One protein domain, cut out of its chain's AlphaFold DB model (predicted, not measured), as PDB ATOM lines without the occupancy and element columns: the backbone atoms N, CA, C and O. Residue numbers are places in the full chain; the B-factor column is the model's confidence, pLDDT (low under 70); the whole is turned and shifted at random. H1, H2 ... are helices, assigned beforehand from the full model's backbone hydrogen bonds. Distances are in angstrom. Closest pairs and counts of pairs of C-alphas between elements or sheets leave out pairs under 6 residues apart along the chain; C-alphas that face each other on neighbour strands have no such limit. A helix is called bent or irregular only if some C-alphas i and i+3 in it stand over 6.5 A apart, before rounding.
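This is residues 57 to 111 of the 117 residues of the protein "Dynein regulatory complex subunit 7" of Liparis tanakae (Tanaka's snailfish) (UniProt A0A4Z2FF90). One long straight helix, H2, makes one side of this domain, and the chain after it folds back along the helix as a long stretch with no named element, residues 87 to 111. The one-turn helix H1 sits beyond the first end of H2, while residues 85 to 90, at the other end, stand free and stick out. The printed part has 55 residues with two named helices, H1 then H2, and no named strand; the class is all helix, though only 24 of the 55 residues are in named elements. The whole is loose, with a radius of gyration of the C-alphas of 12.9 A, and its outline is a rod spanning 43 by 20 by 17 A.

Find C-alpha 67 at (-30.451, -24.473, -1.922); from there H2, residues 67 to 86, runs 29.0 A to C-alpha 86 at (-31.892, -41.646, -25.293). Before it, look for H1, residues 60 to 63, beginning at C-alpha 60 at (-27.245, -30.962, 10.067). After H2, z rises again from C-alpha 91 at (-29.011, -49.344, -16.889) to C-alpha 100 at (-27.585, -43.076, 6.034).

Begin with H2, the longest helix, in which every O i to N i+4 pair is within hydrogen-bond range. H1 is too short for such a pair; its one O i to N i+3 pair is within range. Look next at the three residues between the helices: they form a tight link, yet H1 and H2 are apart, with no C-alpha of the one within 8 A of the other. Neither helix is bent.

The two C-alphas farthest apart are those of Glu 57 and Leu 86, at 42.9 A. The printed part has no cut. Its mean pLDDT is 87.6, and residues 107 to 111 are under 70.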
ATOM      1  N   GLU A  57     -26.168 -36.999  17.169       78.00
ATOM      2  CA  GLU A  57     -24.777 -37.254  16.745       78.00
ATOM      3  C   GLU A  57     -24.528 -36.973  15.259       78.00
ATOM      4  O   GLU A  57     -23.379 -36.921  14.816       78.00
ATOM      5  N   VAL A  58     -25.587 -36.770  14.472       76.62
ATOM      6  CA  VAL A  58     -25.462 -36.562  13.030       76.62
ATOM      7  C   VAL A  58     -25.484 -35.066  12.688       76.62
ATOM      8  O   VAL A  58     -26.471 -34.394  12.996       76.62
ATOM      9  N   PRO A  59     -24.466 -34.538  11.977       84.06
ATOM     10  CA  PRO A  59     -24.439 -33.143  11.547       84.06
ATOM     11  C   PRO A  59     -25.666 -32.748  10.715       84.06
ATOM     12  O   PRO A  59     -26.146 -33.524   9.885       84.06
ATOM     13  N   GLU A  60     -26.120 -31.498  10.851       84.31
ATOM     14  CA  GLU A  60     -27.245 -30.962  10.067       84.31
ATOM     15  C   GLU A  60     -27.021 -31.079   8.555       84.31
ATOM     16  O   GLU A  60     -27.958 -31.370   7.811       84.31
ATOM     17  N   SER A  61     -25.771 -30.949   8.097       84.06
ATOM     18  CA  SER A  61     -25.392 -31.115   6.689       84.06
ATOM     19  C   SER A  61     -25.685 -32.511   6.143       84.06
ATOM     20  O   SER A  61     -25.847 -32.680   4.943       84.06
ATOM     21  N   HIS A  62     -25.782 -33.528   6.998       84.38
ATOM     22  CA  HIS A  62     -26.158 -34.875   6.586       84.38
ATOM     23  C   HIS A  62     -27.680 -35.049   6.468       84.38
ATOM     24  O   HIS A  62     -28.153 -35.955   5.781       84.38
ATOM     25  N   ARG A  63     -28.442 -34.180   7.139       85.62
ATOM     26  CA  ARG A  63     -29.901 -34.254   7.277       85.62
ATOM     27  C   ARG A  63     -30.637 -33.304   6.334       85.62
ATOM     28  O   ARG A  63     -31.791 -33.559   6.002       85.62
ATOM     29  N   LEU A  64     -29.983 -32.226   5.908       89.00
ATOM     30  CA  LEU A  64     -30.572 -31.182   5.078       89.00
ATOM     31  C   LEU A  64     -29.719 -30.914   3.843       89.00
ATOM     32  O   LEU A  64     -28.496 -31.021   3.869       89.00
ATOM     33  N   ASN A  65     -30.398 -30.530   2.766       90.44
ATOM     34  CA  ASN A  65     -29.761 -30.065   1.545       90.44
ATOM     35  C   ASN A  65     -29.814 -28.540   1.492       90.44
ATOM     36  O   ASN A  65     -30.850 -27.922   1.749       90.44
ATOM     37  N   SER A  66     -28.699 -27.939   1.107       90.69
ATOM     38  CA  SER A  66     -28.611 -26.525   0.775       90.69
ATOM     39  C   SER A  66     -29.456 -26.189  -0.470       90.69
ATOM     40  O   SER A  66     -29.791 -27.068  -1.280       90.69
ATOM     41  N   PRO A  67     -29.778 -24.901  -0.697       92.69
ATOM     42  CA  PRO A  67     -30.451 -24.473  -1.922       92.69
ATOM     43  C   PRO A  67     -29.679 -24.845  -3.196       92.69
ATOM     44  O   PRO A  67     -30.290 -25.139  -4.222       92.69
ATOM     45  N   GLN A  68     -28.344 -24.858  -3.136       91.19
ATOM     46  CA  GLN A  68     -27.490 -25.258  -4.253       91.19
ATOM     47  C   GLN A  68     -27.603 -26.759  -4.538       91.19
ATOM     48  O   GLN A  68     -27.875 -27.136  -5.675       91.19
ATOM     49  N   GLU A  69     -27.474 -27.608  -3.515       91.31
ATOM     50  CA  GLU A  69     -27.644 -29.063  -3.659       91.31
ATOM     51  C   GLU A  69     -29.045 -29.410  -4.176       91.31
ATOM     52  O   GLU A  69     -29.200 -30.270  -5.037       91.31
ATOM     53  N   THR A  70     -30.073 -28.686  -3.730       92.94
ATOM     54  CA  THR A  70     -31.448 -28.881  -4.213       92.94
ATOM     55  C   THR A  70     -31.569 -28.609  -5.717       92.94
ATOM     56  O   THR A  70     -32.226 -29.368  -6.434       92.94
ATOM     57  N   ARG A  71     -30.905 -27.562  -6.226       94.44
ATOM     58  CA  ARG A  71     -30.851 -27.280  -7.673       94.44
ATOM     59  C   ARG A  71     -30.108 -28.381  -8.430       94.44
ATOM     60  O   ARG A  71     -30.576 -28.804  -9.484       94.44
ATOM     61  N   LEU A  72     -28.997 -28.878  -7.884       93.69
ATOM     62  CA  LEU A  72     -28.242 -29.982  -8.483       93.69
ATOM     63  C   LEU A  72     -29.061 -31.277  -8.533       93.69
ATOM     64  O   LEU A  72     -29.050 -31.961  -9.554       93.69
ATOM     65  N   LEU A  73     -29.838 -31.585  -7.494       93.69
ATOM     66  CA  LEU A  73     -30.754 -32.729  -7.500       93.69
ATOM     67  C   LEU A  73     -31.833 -32.599  -8.583       93.69
ATOM     68  O   LEU A  73     -32.147 -33.580  -9.257       93.69
ATOM     69  N   ALA A  74     -32.372 -31.396  -8.795       95.12
ATOM     70  CA  ALA A  74     -33.335 -31.152  -9.869       95.12
ATOM     71  C   ALA A  74     -32.714 -31.356 -11.266       95.12
ATOM     72  O   ALA A  74     -33.343 -31.948 -12.152       95.12
ATOM     73  N   LEU A  75     -31.464 -30.920 -11.457       95.62
ATOM     74  CA  LEU A  75     -30.708 -31.173 -12.686       95.62
ATOM     75  C   LEU A  75     -30.440 -32.668 -12.879       95.62
ATOM     76  O   LEU A  75     -30.711 -33.200 -13.954       95.62
ATOM     77  N   ALA A  76     -30.001 -33.369 -11.831       94.19
ATOM     78  CA  ALA A  76     -29.767 -34.810 -11.866       94.19
ATOM     79  C   ALA A  76     -31.039 -35.587 -12.249       94.19
ATOM     80  O   ALA A  76     -30.992 -36.462 -13.115       94.19
ATOM     81  N   ALA A  77     -32.191 -35.224 -11.677       93.88
ATOM     82  CA  ALA A  77     -33.477 -35.827 -12.029       93.88
ATOM     83  C   ALA A  77     -33.856 -35.578 -13.500       93.88
ATOM     84  O   ALA A  77     -34.393 -36.461 -14.173       93.88
ATOM     85  N   SER A  78     -33.555 -34.387 -14.020       95.94
ATOM     86  CA  SER A  78     -33.796 -34.048 -15.426       95.94
ATOM     87  C   SER A  78     -32.901 -34.869 -16.356       95.94
ATOM     88  O   SER A  78     -33.394 -35.477 -17.308       95.94
ATOM     89  N   PHE A  79     -31.613 -34.974 -16.027       96.00
ATOM     90  CA  PHE A  79     -30.648 -35.746 -16.803       96.00
ATOM     91  C   PHE A  79     -30.966 -37.245 -16.799       96.00
ATOM     92  O   PHE A  79     -30.893 -37.886 -17.842       96.00
ATOM     93  N   GLN A  80     -31.402 -37.810 -15.667       94.38
ATOM     94  CA  GLN A  80     -31.857 -39.205 -15.618       94.38
ATOM     95  C   GLN A  80     -33.000 -39.468 -16.602       94.38
ATOM     96  O   GLN A  80     -32.970 -40.470 -17.315       94.38
ATOM     97  N   ARG A  81     -33.984 -38.561 -16.682       95.06
ATOM     98  CA  ARG A  81     -35.101 -38.686 -17.630       95.06
ATOM     99  C   ARG A  81     -34.612 -38.647 -19.074       95.06
ATOM    100  O   ARG A  81     -35.020 -39.494 -19.863       95.06
ATOM    101  N   GLN A  82     -33.730 -37.703 -19.398       97.25
ATOM    102  CA  GLN A  82     -33.142 -37.588 -20.735       97.25
ATOM    103  C   GLN A  82     -32.334 -38.839 -21.094       97.25
ATOM    104  O   GLN A  82     -32.535 -39.424 -22.154       97.25
ATOM    105  N   PHE A  83     -31.489 -39.317 -20.181       96.81
ATOM    106  CA  PHE A  83     -30.692 -40.522 -20.382       96.81
ATOM    107  C   PHE A  83     -31.567 -41.754 -20.640       96.81
ATOM    108  O   PHE A  83     -31.293 -42.519 -21.560       96.81
ATOM    109  N   SER A  84     -32.642 -41.936 -19.868       95.06
ATOM    110  CA  SER A  84     -33.570 -43.056 -20.065       95.06
ATOM    111  C   SER A  84     -34.294 -43.009 -21.411       95.06
ATOM    112  O   SER A  84     -34.608 -44.062 -21.956       95.06
ATOM    113  N   GLN A  85     -34.554 -41.814 -21.949       95.88
ATOM    114  CA  GLN A  85     -35.159 -41.658 -23.272       95.88
ATOM    115  C   GLN A  85     -34.165 -41.962 -24.395       95.88
ATOM    116  O   GLN A  85     -34.518 -42.648 -25.349       95.88
ATOM    117  N   LEU A  86     -32.929 -41.473 -24.273       97.25
ATOM    118  CA  LEU A  86     -31.892 -41.646 -25.293       97.25
ATOM    119  C   LEU A  86     -31.312 -43.067 -25.312       97.25
ATOM    120  O   LEU A  86     -30.939 -43.572 -26.369       97.25
ATOM    121  N   TYR A  87     -31.246 -43.729 -24.155       96.50
ATOM    122  CA  TYR A  87     -30.599 -45.032 -23.997       96.50
ATOM    123  C   TYR A  87     -31.496 -46.025 -23.237       96.50
ATOM    124  O   TYR A  87     -31.152 -46.450 -22.129       96.50
ATOM    125  N   PRO A  88     -32.628 -46.457 -23.825       95.25
ATOM    126  CA  PRO A  88     -33.633 -47.265 -23.128       95.25
ATOM    127  C   PRO A  88     -33.139 -48.661 -22.718       95.25
ATOM    128  O   PRO A  88     -33.644 -49.244 -21.763       95.25
ATOM    129  N   THR A  89     -32.141 -49.209 -23.413       96.62
ATOM    130  CA  THR A  89     -31.567 -50.536 -23.125       96.62
ATOM    131  C   THR A  89     -30.440 -50.495 -22.092       96.62
ATOM    132  O   THR A  89     -29.949 -51.546 -21.667       96.62
ATOM    133  N   ARG A  90     -29.998 -49.300 -21.676       96.50
ATOM    134  CA  ARG A  90     -28.927 -49.141 -20.688       96.50
ATOM    135  C   ARG A  90     -29.493 -49.052 -19.277       96.50
ATOM    136  O   ARG A  90     -30.601 -48.584 -19.037       96.50
ATOM    137  N   LYS A  91     -28.684 -49.488 -18.311       94.12
ATOM    138  CA  LYS A  91     -29.011 -49.344 -16.889       94.12
ATOM    139  C   LYS A  91     -29.092 -47.849 -16.522       94.12
ATOM    140  O   LYS A  91     -28.221 -47.099 -16.962       94.12
ATOM    141  N   PRO A  92     -30.080 -47.423 -15.712       90.88
ATOM    142  CA  PRO A  92     -30.197 -46.035 -15.268       90.88
ATOM    143  C   PRO A  92     -28.964 -45.548 -14.500       90.88
ATOM    144  O   PRO A  92     -28.312 -46.318 -13.792       90.88
ATOM    145  N   LEU A  93     -28.675 -44.252 -14.606       90.19
ATOM    146  CA  LEU A  93     -27.549 -43.623 -13.918       90.19
ATOM    147  C   LEU A  93     -27.838 -43.426 -12.424       90.19
ATOM    148  O   LEU A  93     -28.880 -42.882 -12.048       90.19
ATOM    149  N   LEU A  94     -26.886 -43.802 -11.566       90.19
ATOM    150  CA  LEU A  94     -26.936 -43.548 -10.123       90.19
ATOM    151  C   LEU A  94     -26.346 -42.164  -9.808       90.19
ATOM    152  O   LEU A  94     -25.176 -42.050  -9.453       90.19
ATOM    153  N   LEU A  95     -27.154 -41.114  -9.978       90.75
ATOM    154  CA  LEU A  95     -26.711 -39.723  -9.802       90.75
ATOM    155  C   LEU A  95     -26.939 -39.178  -8.389       90.75
ATOM    156  O   LEU A  95     -26.125 -38.402  -7.896       90.75
ATOM    157  N   SER A  96     -28.035 -39.582  -7.746       91.56
ATOM    158  CA  SER A  96     -28.461 -39.081  -6.438       91.56
ATOM    159  C   SER A  96     -28.660 -40.228  -5.435       91.56
ATOM    160  O   SER A  96     -29.796 -40.565  -5.088       91.56
ATOM    161  N   PRO A  97     -27.576 -40.896  -4.990       90.19
ATOM    162  CA  PRO A  97     -27.678 -41.888  -3.925       90.19
ATOM    163  C   PRO A  97     -28.236 -41.267  -2.636       90.19
ATOM    164  O   PRO A  97     -28.066 -40.076  -2.371       90.19
ATOM    165  N   VAL A  98     -28.895 -42.099  -1.829       89.81
ATOM    166  CA  VAL A  98     -29.332 -41.731  -0.478       89.81
ATOM    167  C   VAL A  98     -28.231 -42.042   0.526       89.81
ATOM    168  O   VAL A  98     -27.594 -43.092   0.437       89.81
ATOM    169  N   ASN A  99     -28.012 -41.131   1.467       86.75
ATOM    170  CA  ASN A  99     -27.123 -41.355   2.601       86.75
ATOM    171  C   ASN A  99     -27.822 -42.136   3.733       86.75
ATOM    172  O   ASN A  99     -28.994 -42.512   3.629       86.75
ATOM    173  N   GLU A 100     -27.119 -42.351   4.843       85.62
ATOM    174  CA  GLU A 100     -27.585 -43.076   6.034       85.62
ATOM    175  C   GLU A 100     -28.779 -42.391   6.721       85.62
ATOM    176  O   GLU A 100     -29.534 -43.034   7.450       85.62
ATOM    177  N   CYS A 101     -28.991 -41.098   6.459       83.56
ATOM    178  CA  CYS A 101     -30.161 -40.345   6.914       83.56
ATOM    179  C   CYS A 101     -31.311 -40.332   5.898       83.56
ATOM    180  O   CYS A 101     -32.311 -39.653   6.123       83.56
ATOM    181  N   GLY A 102     -31.196 -41.061   4.786       85.12
ATOM    182  CA  GLY A 102     -32.207 -41.100   3.728       85.12
ATOM    183  C   GLY A 102     -32.260 -39.836   2.864       85.12
ATOM    184  O   GLY A 102     -33.192 -39.668   2.078       85.12
ATOM    185  N   VAL A 103     -31.273 -38.949   2.986       88.06
ATOM    186  CA  VAL A 103     -31.175 -37.710   2.210       88.06
ATOM    187  C   VAL A 103     -30.444 -37.997   0.906       88.06
ATOM    188  O   VAL A 103     -29.373 -38.603   0.901       88.06
ATOM    189  N   GLN A 104     -31.026 -37.570  -0.216       89.44
ATOM    190  CA  GLN A 104     -30.375 -37.667  -1.522       89.44
ATOM    191  C   GLN A 104     -29.256 -36.639  -1.633       89.44
ATOM    192  O   GLN A 104     -29.478 -35.455  -1.364       89.44
ATOM    193  N   VAL A 105     -28.089 -37.089  -2.085       86.50
ATOM    194  CA  VAL A 105     -26.903 -36.251  -2.269       86.50
ATOM    195  C   VAL A 105     -26.368 -36.407  -3.685       86.50
ATOM    196  O   VAL A 105     -26.286 -37.516  -4.210       86.50
ATOM    197  N   THR A 106     -25.996 -35.299  -4.319       77.81
ATOM    198  CA  THR A 106     -25.150 -35.340  -5.514       77.81
ATOM    199  C   THR A 106     -23.709 -35.539  -5.052       77.81
ATOM    200  O   THR A 106     -23.312 -34.968  -4.041       77.81
ATOM    201  N   ARG A 107     -22.930 -36.387  -5.736       68.44
ATOM    202  CA  ARG A 107     -21.579 -36.795  -5.290       68.44
ATOM    203  C   ARG A 107     -20.586 -35.641  -5.094       68.44
ATOM    204  O   ARG A 107     -19.580 -35.827  -4.414       68.44
ATOM    205  N   ASP A 108     -20.893 -34.465  -5.618       58.84
ATOM    206  CA  ASP A 108     -20.069 -33.276  -5.484       58.84
ATOM    207  C   ASP A 108     -20.410 -32.526  -4.183       58.84
ATOM    208  O   ASP A 108     -21.545 -32.099  -3.984       58.84
ATOM    209  N   ASN A 109     -19.395 -32.354  -3.322       52.81
ATOM    210  CA  ASN A 109     -19.316 -31.474  -2.134       52.81
ATOM    211  C   ASN A 109     -19.506 -32.033  -0.712       52.81
ATOM    212  O   ASN A 109     -19.515 -31.240   0.228       52.81
ATOM    213  N   ARG A 110     -19.524 -33.351  -0.474       57.22
ATOM    214  CA  ARG A 110     -19.447 -33.881   0.918       57.22
ATOM    215  C   ARG A 110     -18.157 -34.620   1.272       57.22
ATOM    216  O   ARG A 110     -17.998 -35.057   2.405       57.22
ATOM    217  N   LEU A 111     -17.221 -34.732   0.327       46.94
ATOM    218  CA  LEU A 111     -15.989 -35.518   0.482       46.94
ATOM    219  C   LEU A 111     -14.703 -34.694   0.638       46.94
ATOM    220  O   LEU A 111     -13.620 -35.269   0.584       46.94
TER     221      LEU A 111